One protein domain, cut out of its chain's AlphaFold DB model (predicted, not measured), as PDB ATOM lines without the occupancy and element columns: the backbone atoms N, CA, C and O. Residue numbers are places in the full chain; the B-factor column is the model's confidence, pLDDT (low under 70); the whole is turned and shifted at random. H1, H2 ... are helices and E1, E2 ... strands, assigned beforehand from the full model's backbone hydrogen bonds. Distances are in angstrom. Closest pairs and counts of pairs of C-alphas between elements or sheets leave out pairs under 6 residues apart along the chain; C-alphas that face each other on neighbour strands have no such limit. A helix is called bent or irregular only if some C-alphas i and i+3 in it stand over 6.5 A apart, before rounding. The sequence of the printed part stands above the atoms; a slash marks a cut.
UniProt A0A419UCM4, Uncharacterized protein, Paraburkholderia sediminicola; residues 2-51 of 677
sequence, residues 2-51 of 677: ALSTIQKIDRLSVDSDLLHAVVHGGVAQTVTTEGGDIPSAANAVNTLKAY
ATOM      1  N   ALA A   2       6.626 -42.585 -36.510       70.00
ATOM      2  CA  ALA A   2       7.640 -43.120 -35.606       70.00
ATOM      3  C   ALA A   2       8.581 -44.047 -36.390       70.00
ATOM      4  O   ALA A   2       8.111 -44.926 -37.109       70.00
ATOM      5  N   LEU A   3       9.892 -43.838 -36.263       80.88
ATOM      6  CA  LEU A   3      10.894 -44.741 -36.833       80.88
ATOM      7  C   LEU A   3      10.728 -46.141 -36.227       80.88
ATOM      8  O   LEU A   3      10.526 -46.275 -35.014       80.88
ATOM      9  N   SER A   4      10.836 -47.174 -37.062       89.56
ATOM     10  CA  SER A   4      10.893 -48.561 -36.595       89.56
ATOM     11  C   SER A   4      12.140 -48.798 -35.735       89.56
ATOM     12  O   SER A   4      13.130 -48.075 -35.842       89.56
ATOM     13  N   THR A   5      12.119 -49.827 -34.886       84.81
ATOM     14  CA  THR A   5      13.270 -50.186 -34.039       84.81
ATOM     15  C   THR A   5      14.544 -50.405 -34.858       84.81
ATOM     16  O   THR A   5      15.607 -49.947 -34.458       84.81
ATOM     17  N   ILE A   6      14.427 -51.020 -36.040       84.62
ATOM     18  CA  ILE A   6      15.556 -51.251 -36.952       84.62
ATOM     19  C   ILE A   6      16.114 -49.921 -37.474       84.62
ATOM     20  O   ILE A   6      17.317 -49.704 -37.408       84.62
ATOM     21  N   GLN A   7      15.253 -48.986 -37.893       84.88
ATOM     22  CA  GLN A   7      15.685 -47.649 -38.328       84.88
ATOM     23  C   GLN A   7      16.323 -46.829 -37.197       84.88
ATOM     24  O   GLN A   7      17.181 -45.993 -37.456       84.88
ATOM     25  N   LYS A   8      15.915 -47.044 -35.942       82.94
ATOM     26  CA  LYS A   8      16.541 -46.395 -34.780       82.94
ATOM     27  C   LYS A   8      17.936 -46.952 -34.490       82.94
ATOM     28  O   LYS A   8      18.820 -46.180 -34.148       82.94
ATOM     29  N   ILE A   9      18.128 -48.265 -34.627       82.88
ATOM     30  CA  ILE A   9      19.437 -48.912 -34.448       82.88
ATOM     31  C   ILE A   9      20.403 -48.480 -35.556       82.88
ATOM     32  O   ILE A   9      21.544 -48.148 -35.262       82.88
ATOM     33  N   ASP A  10      19.926 -48.418 -36.801       81.12
ATOM     34  CA  ASP A  10      20.723 -47.972 -37.951       81.12
ATOM     35  C   ASP A  10      21.144 -46.495 -37.838       81.12
ATOM     36  O   ASP A  10      22.257 -46.126 -38.189       81.12
ATOM     37  N   ARG A  11      20.297 -45.638 -37.251       85.44
ATOM     38  CA  ARG A  11      20.671 -44.244 -36.957       85.44
ATOM     39  C   ARG A  11      21.666 -44.092 -35.808       85.44
ATOM     40  O   ARG A  11      22.406 -43.117 -35.793       85.44
ATOM     41  N   LEU A  12      21.723 -45.041 -34.873       87.38
ATOM     42  CA  LEU A  12      22.604 -44.947 -33.705       87.38
ATOM     43  C   LEU A  12      24.092 -44.940 -34.096       87.38
ATOM     44  O   LEU A  12      24.882 -44.255 -33.454       87.38
ATOM     45  N   SER A  13      24.480 -45.692 -35.133       88.50
ATOM     46  CA  SER A  13      25.864 -45.700 -35.627       88.50
ATOM     47  C   SER A  13      26.234 -44.358 -36.259       88.50
ATOM     48  O   SER A  13      27.258 -43.785 -35.904       88.50
ATOM     49  N   VAL A  14      25.354 -43.811 -37.104       88.31
ATOM     50  CA  VAL A  14      25.528 -42.496 -37.738       88.31
ATOM     51  C   VAL A  14      25.612 -41.383 -36.689       88.31
ATOM     52  O   VAL A  14      26.522 -40.558 -36.738       88.31
ATOM     53  N   ASP A  15      24.721 -41.388 -35.694       88.69
ATOM     54  CA  ASP A  15      24.723 -40.398 -34.611       88.69
ATOM     55  C   ASP A  15      25.978 -40.520 -33.724       88.69
ATOM     56  O   ASP A  15      26.540 -39.510 -33.292       88.69
ATOM     57  N   SER A  16      26.455 -41.746 -33.474       91.69
ATOM     58  CA  SER A  16      27.693 -41.999 -32.725       91.69
ATOM     59  C   SER A  16      28.930 -41.498 -33.473       91.69
ATOM     60  O   SER A  16      29.812 -40.907 -32.850       91.69
ATOM     61  N   ASP A  17      28.998 -41.690 -34.792       92.56
ATOM     62  CA  ASP A  17      30.107 -41.205 -35.621       92.56
ATOM     63  C   ASP A  17      30.114 -39.672 -35.706       92.56
ATOM     64  O   ASP A  17      31.175 -39.051 -35.587       92.56
ATOM     65  N   LEU A  18      28.937 -39.043 -35.819       93.62
ATOM     66  CA  LEU A  18      28.797 -37.586 -35.746       93.62
ATOM     67  C   LEU A  18      29.260 -37.051 -34.385       93.62
ATOM     68  O   LEU A  18      30.058 -36.113 -34.335       93.62
ATOM     69  N   LEU A  19      28.829 -37.664 -33.277       92.56
ATOM     70  CA  LEU A  19      29.267 -37.269 -31.936       92.56
ATOM     71  C   LEU A  19      30.779 -37.464 -31.757       92.56
ATOM     72  O   LEU A  19      31.449 -36.586 -31.211       92.56
ATOM     73  N   HIS A  20      31.334 -38.574 -32.246       94.88
ATOM     74  CA  HIS A  20      32.769 -38.837 -32.202       94.88
ATOM     75  C   HIS A  20      33.552 -37.779 -32.987       94.88
ATOM     76  O   HIS A  20      34.530 -37.238 -32.473       94.88
ATOM     77  N   ALA A  21      33.101 -37.426 -34.194       93.81
ATOM     78  CA  ALA A  21      33.720 -36.388 -35.012       93.81
ATOM     79  C   ALA A  21      33.629 -34.999 -34.360       93.81
ATOM     80  O   ALA A  21      34.567 -34.206 -34.467       93.81
ATOM     81  N   VAL A  22      32.542 -34.700 -33.642       94.19
ATOM     82  CA  VAL A  22      32.419 -33.446 -32.885       94.19
ATOM     83  C   VAL A  22      33.400 -33.437 -31.719       94.19
ATOM     84  O   VAL A  22      34.116 -32.459 -31.539       94.19
ATOM     85  N   VAL A  23      33.479 -34.509 -30.931       95.00
ATOM     86  CA  VAL A  23      34.297 -34.541 -29.706       95.00
ATOM     87  C   VAL A  23      35.796 -34.664 -30.006       95.00
ATOM     88  O   VAL A  23      36.601 -33.980 -29.377       95.00
ATOM     89  N   HIS A  24      36.177 -35.504 -30.970       94.56
ATOM     90  CA  HIS A  24      37.572 -35.845 -31.274       94.56
ATOM     91  C   HIS A  24      38.100 -35.237 -32.577       94.56
ATOM     92  O   HIS A  24      39.252 -35.477 -32.942       94.56
ATOM     93  N   GLY A  25      37.282 -34.452 -33.282       93.25
ATOM     94  CA  GLY A  25      37.694 -33.820 -34.526       93.25
ATOM     95  C   GLY A  25      38.853 -32.838 -34.353       93.25
ATOM     96  O   GLY A  25      39.058 -32.260 -33.286       93.25
ATOM     97  N   GLY A  26      39.619 -32.627 -35.423       91.44
ATOM     98  CA  GLY A  26      40.788 -31.742 -35.421       91.44
ATOM     99  C   GLY A  26      40.442 -30.251 -35.306       91.44
ATOM    100  O   GLY A  26      39.296 -29.838 -35.472       91.44
ATOM    101  N   VAL A  27      41.453 -29.404 -35.084       90.56
ATOM    102  CA  VAL A  27      41.298 -27.944 -34.867       90.56
ATOM    103  C   VAL A  27      40.748 -27.157 -36.063       90.56
ATOM    104  O   VAL A  27      40.308 -26.024 -35.895       90.56
ATOM    105  N   ALA A  28      40.753 -27.732 -37.266       90.56
ATOM    106  CA  ALA A  28      40.169 -27.146 -38.478       90.56
ATOM    107  C   ALA A  28      38.890 -27.875 -38.935       90.56
ATOM    108  O   ALA A  28      38.332 -27.537 -39.971       90.56
ATOM    109  N   GLN A  29      38.453 -28.897 -38.193       94.50
ATOM    110  CA  GLN A  29      37.382 -29.780 -38.625       94.50
ATOM    111  C   GLN A  29      36.007 -29.213 -38.276       94.50
ATOM    112  O   GLN A  29      35.731 -28.861 -37.127       94.50
ATOM    113  N   THR A  30      35.133 -29.207 -39.273       93.69
ATOM    114  CA  THR A  30      33.685 -29.109 -39.113       93.69
ATOM    115  C   THR A  30      33.055 -30.480 -39.351       93.69
ATOM    116  O   THR A  30      33.617 -31.339 -40.035       93.69
ATOM    117  N   VAL A  31      31.906 -30.706 -38.730       94.81
ATOM    118  CA  VAL A  31      31.101 -31.919 -38.822       94.81
ATOM    119  C   VAL A  31      29.757 -31.515 -39.408       94.81
ATOM    120  O   VAL A  31      29.003 -30.773 -38.779       94.81
ATOM    121  N   THR A  32      29.464 -31.968 -40.622       94.44
ATOM    122  CA  THR A  32      28.171 -31.727 -41.269       94.44
ATOM    123  C   THR A  32      27.089 -32.530 -40.559       94.44
ATOM    124  O   THR A  32      27.120 -33.758 -40.553       94.44
ATOM    125  N   THR A  33      26.128 -31.839 -39.955       90.31
ATOM    126  CA  THR A  33      24.932 -32.440 -39.346       90.31
ATOM    127  C   THR A  33      23.696 -32.135 -40.183       90.31
ATOM    128  O   THR A  33      23.740 -31.315 -41.100       90.31
ATOM    129  N   GLU A  34      22.554 -32.736 -39.839       86.19
ATOM    130  CA  GLU A  34      21.263 -32.393 -40.456       86.19
ATOM    131  C   GLU A  34      20.896 -30.903 -40.272       86.19
ATOM    132  O   GLU A  34      20.144 -30.350 -41.070       86.19
ATOM    133  N   GLY A  35      21.451 -30.234 -39.250       87.88
ATOM    134  CA  GLY A  35      21.295 -28.796 -39.001       87.88
ATOM    135  C   GLY A  35      22.358 -27.908 -39.663       87.88
ATOM    136  O   GLY A  35      22.372 -26.705 -39.408       87.88
ATOM    137  N   GLY A  36      23.242 -28.481 -40.488       91.00
ATOM    138  CA  GLY A  36      24.388 -27.805 -41.094       91.00
ATOM    139  C   GLY A  36      25.718 -28.150 -40.423       91.00
ATOM    140  O   GLY A  36      25.798 -29.009 -39.539       91.00
ATOM    141  N   ASP A  37      26.782 -27.492 -40.869       93.12
ATOM    142  CA  ASP A  37      28.128 -27.714 -40.346       93.12
ATOM    143  C   ASP A  37      28.260 -27.157 -38.926       93.12
ATOM    144  O   ASP A  37      28.064 -25.964 -38.688       93.12
ATOM    145  N   ILE A  38      28.642 -28.015 -37.982       91.69
ATOM    146  CA  ILE A  38      29.032 -27.610 -36.630       91.69
ATOM    147  C   ILE A  38      30.539 -27.812 -36.444       91.69
ATOM    148  O   ILE A  38      31.099 -28.783 -36.951       91.69
ATOM    149  N   PRO A  39      31.247 -26.918 -35.742       91.06
ATOM    150  CA  PRO A  39      32.665 -27.110 -35.472       91.06
ATOM    151  C   PRO A  39      32.884 -28.312 -34.543       91.06
ATOM    152  O   PRO A  39      32.085 -28.559 -33.636       91.06
ATOM    153  N   SER A  40      33.999 -29.024 -34.715       95.12
ATOM    154  CA  SER A  40      34.475 -29.938 -33.671       95.12
ATOM    155  C   SER A  40      34.755 -29.159 -32.376       95.12
ATOM    156  O   SER A  40      34.994 -27.950 -32.395       95.12
ATOM    157  N   ALA A  41      34.792 -29.836 -31.232       89.12
ATOM    158  CA  ALA A  41      35.154 -29.243 -29.952       89.12
ATOM    159  C   ALA A  41      36.548 -28.595 -30.015       89.12
ATOM    160  O   ALA A  41      36.736 -27.484 -29.519       89.12
ATOM    161  N   ALA A  42      37.513 -29.233 -30.687       86.00
ATOM    162  CA  ALA A  42      38.845 -28.664 -30.882       86.00
ATOM    163  C   ALA A  42      38.816 -27.413 -31.773       86.00
ATOM    164  O   ALA A  42      39.505 -26.439 -31.466       86.00
ATOM    165  N   ASN A  43      38.012 -27.401 -32.841       89.50
ATOM    166  CA  ASN A  43      37.829 -26.227 -33.693       89.50
ATOM    167  C   ASN A  43      37.128 -25.084 -32.952       89.50
ATOM    168  O   ASN A  43      37.594 -23.949 -33.015       89.50
ATOM    169  N   ALA A  44      36.071 -25.373 -32.191       84.69
ATOM    170  CA  ALA A  44      35.366 -24.387 -31.382       84.69
ATOM    171  C   ALA A  44      36.305 -23.756 -30.343       84.69
ATOM    172  O   ALA A  44      36.376 -22.533 -30.232       84.69
ATOM    173  N   VAL A  45      37.097 -24.573 -29.638       84.31
ATOM    174  CA  VAL A  45      38.098 -24.101 -28.668       84.31
ATOM    175  C   VAL A  45      39.207 -23.295 -29.350       84.31
ATOM    176  O   VAL A  45      39.592 -22.247 -28.836       84.31
ATOM    177  N   ASN A  46      39.713 -23.737 -30.502       81.06
ATOM    178  CA  ASN A  46      40.752 -23.018 -31.241       81.06
ATOM    179  C   ASN A  46      40.246 -21.657 -31.745       81.06
ATOM    180  O   ASN A  46      40.884 -20.628 -31.536       81.06
ATOM    181  N   THR A  47      39.041 -21.643 -32.310       75.44
ATOM    182  CA  THR A  47      38.356 -20.432 -32.765       75.44
ATOM    183  C   THR A  47      38.074 -19.485 -31.601       75.44
ATOM    184  O   THR A  47      38.174 -18.272 -31.760       75.44
ATOM    185  N   LEU A  48      37.742 -19.993 -30.409       74.06
ATOM    186  CA  LEU A  48      37.583 -19.186 -29.192       74.06
ATOM    187  C   LEU A  48      38.900 -18.594 -28.673       74.06
ATOM    188  O   LEU A  48      38.866 -17.507 -28.106       74.06
ATOM    189  N   LYS A  49      40.037 -19.267 -28.885       74.50
ATOM    190  CA  LYS A  49      41.360 -18.831 -28.408       74.50
ATOM    191  C   LYS A  49      42.070 -17.831 -29.323       74.50
ATOM    192  O   LYS A  49      42.950 -17.119 -28.848       74.50
ATOM    193  N   ALA A  50      41.743 -17.791 -30.612       78.25
ATOM    194  CA  ALA A  50      42.481 -16.984 -31.580       78.25
ATOM    195  C   ALA A  50      41.944 -15.544 -31.674       78.25
ATOM    196  O   ALA A  50      40.787 -15.324 -32.036       78.25
ATOM    197  N   TYR A  51      42.809 -14.567 -31.390       87.75
ATOM    198  CA  TYR A  51      42.607 -13.173 -31.784       87.75
ATOM    199  C   TYR A  51      43.150 -12.939 -33.195       87.75
ATOM    200  O   TYR A  51      44.224 -13.433 -33.542       87.75
TER     201      TYR A  51
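This is residues 2 to 51 of the 677 residues of an uncharacterized protein of Paraburkholderia sediminicola (UniProt A0A419UCM4). A long helix, H1, and a short one, H2, meet at their ends and make a slightly angled rod, with the small strand hairpin E1 and E2 packed beside residues 15 to 23 of H1. Residues 4 to 10, of which 5 to 10 belong to H1, stick out free at one end of the rod. The printed part has 50 residues, with H1, E1, E2 and H2 in that order along the chain; the two strands form an antiparallel sheet, and the class is mixed, helices and strands. The whole is loose, with a radius of gyration of the C-alphas of 13.7 A and spans of 48 by 18 by 11 A.

H1, residues 5 to 24, comes closest to E1, residues 30 to 33, at the C-alphas of Val 22 and Val 31, 6.3 A apart. E1 and E2, residues 36 to 39, are a hairpin, antiparallel at 145 degrees; N 31 and O 38 are 2.7 A apart and N 36 and O 33 are 2.9 A apart, both within hydrogen-bond range. H1 and H2, residues 41 to 49, touch only at their ends, H1 with residues 22 to 24 alone; the closest C-alphas, of Val 23 and Ala 41, are 5.4 A apart. They run the same way at a shallow tilt of 34 degrees, only just short of steep. In H2 every O i to N i+4 pair is within hydrogen-bond range, in H1 14 of 16.

H1 begins with C-alpha 5 at (13.270, -50.186, -34.039) and is 28.4 A long; it is neither bent nor irregular, but only just: C-alphas 10 and 13 are 6.1 A apart. E1 measures 9.4 A and E2 10.0 A. H2 is 12.2 A long and ends with C-alpha 49 at (41.360, -18.831, -28.408).

The two C-alphas farthest apart, of Ser 4 and Tyr 51, are 47.8 A apart. The printed part has no cut, and its three links, H1 to E1, E1 to E2 and E2 to H2, are tight. The mean pLDDT of the printed part is 87.9, and no printed residue is under 70.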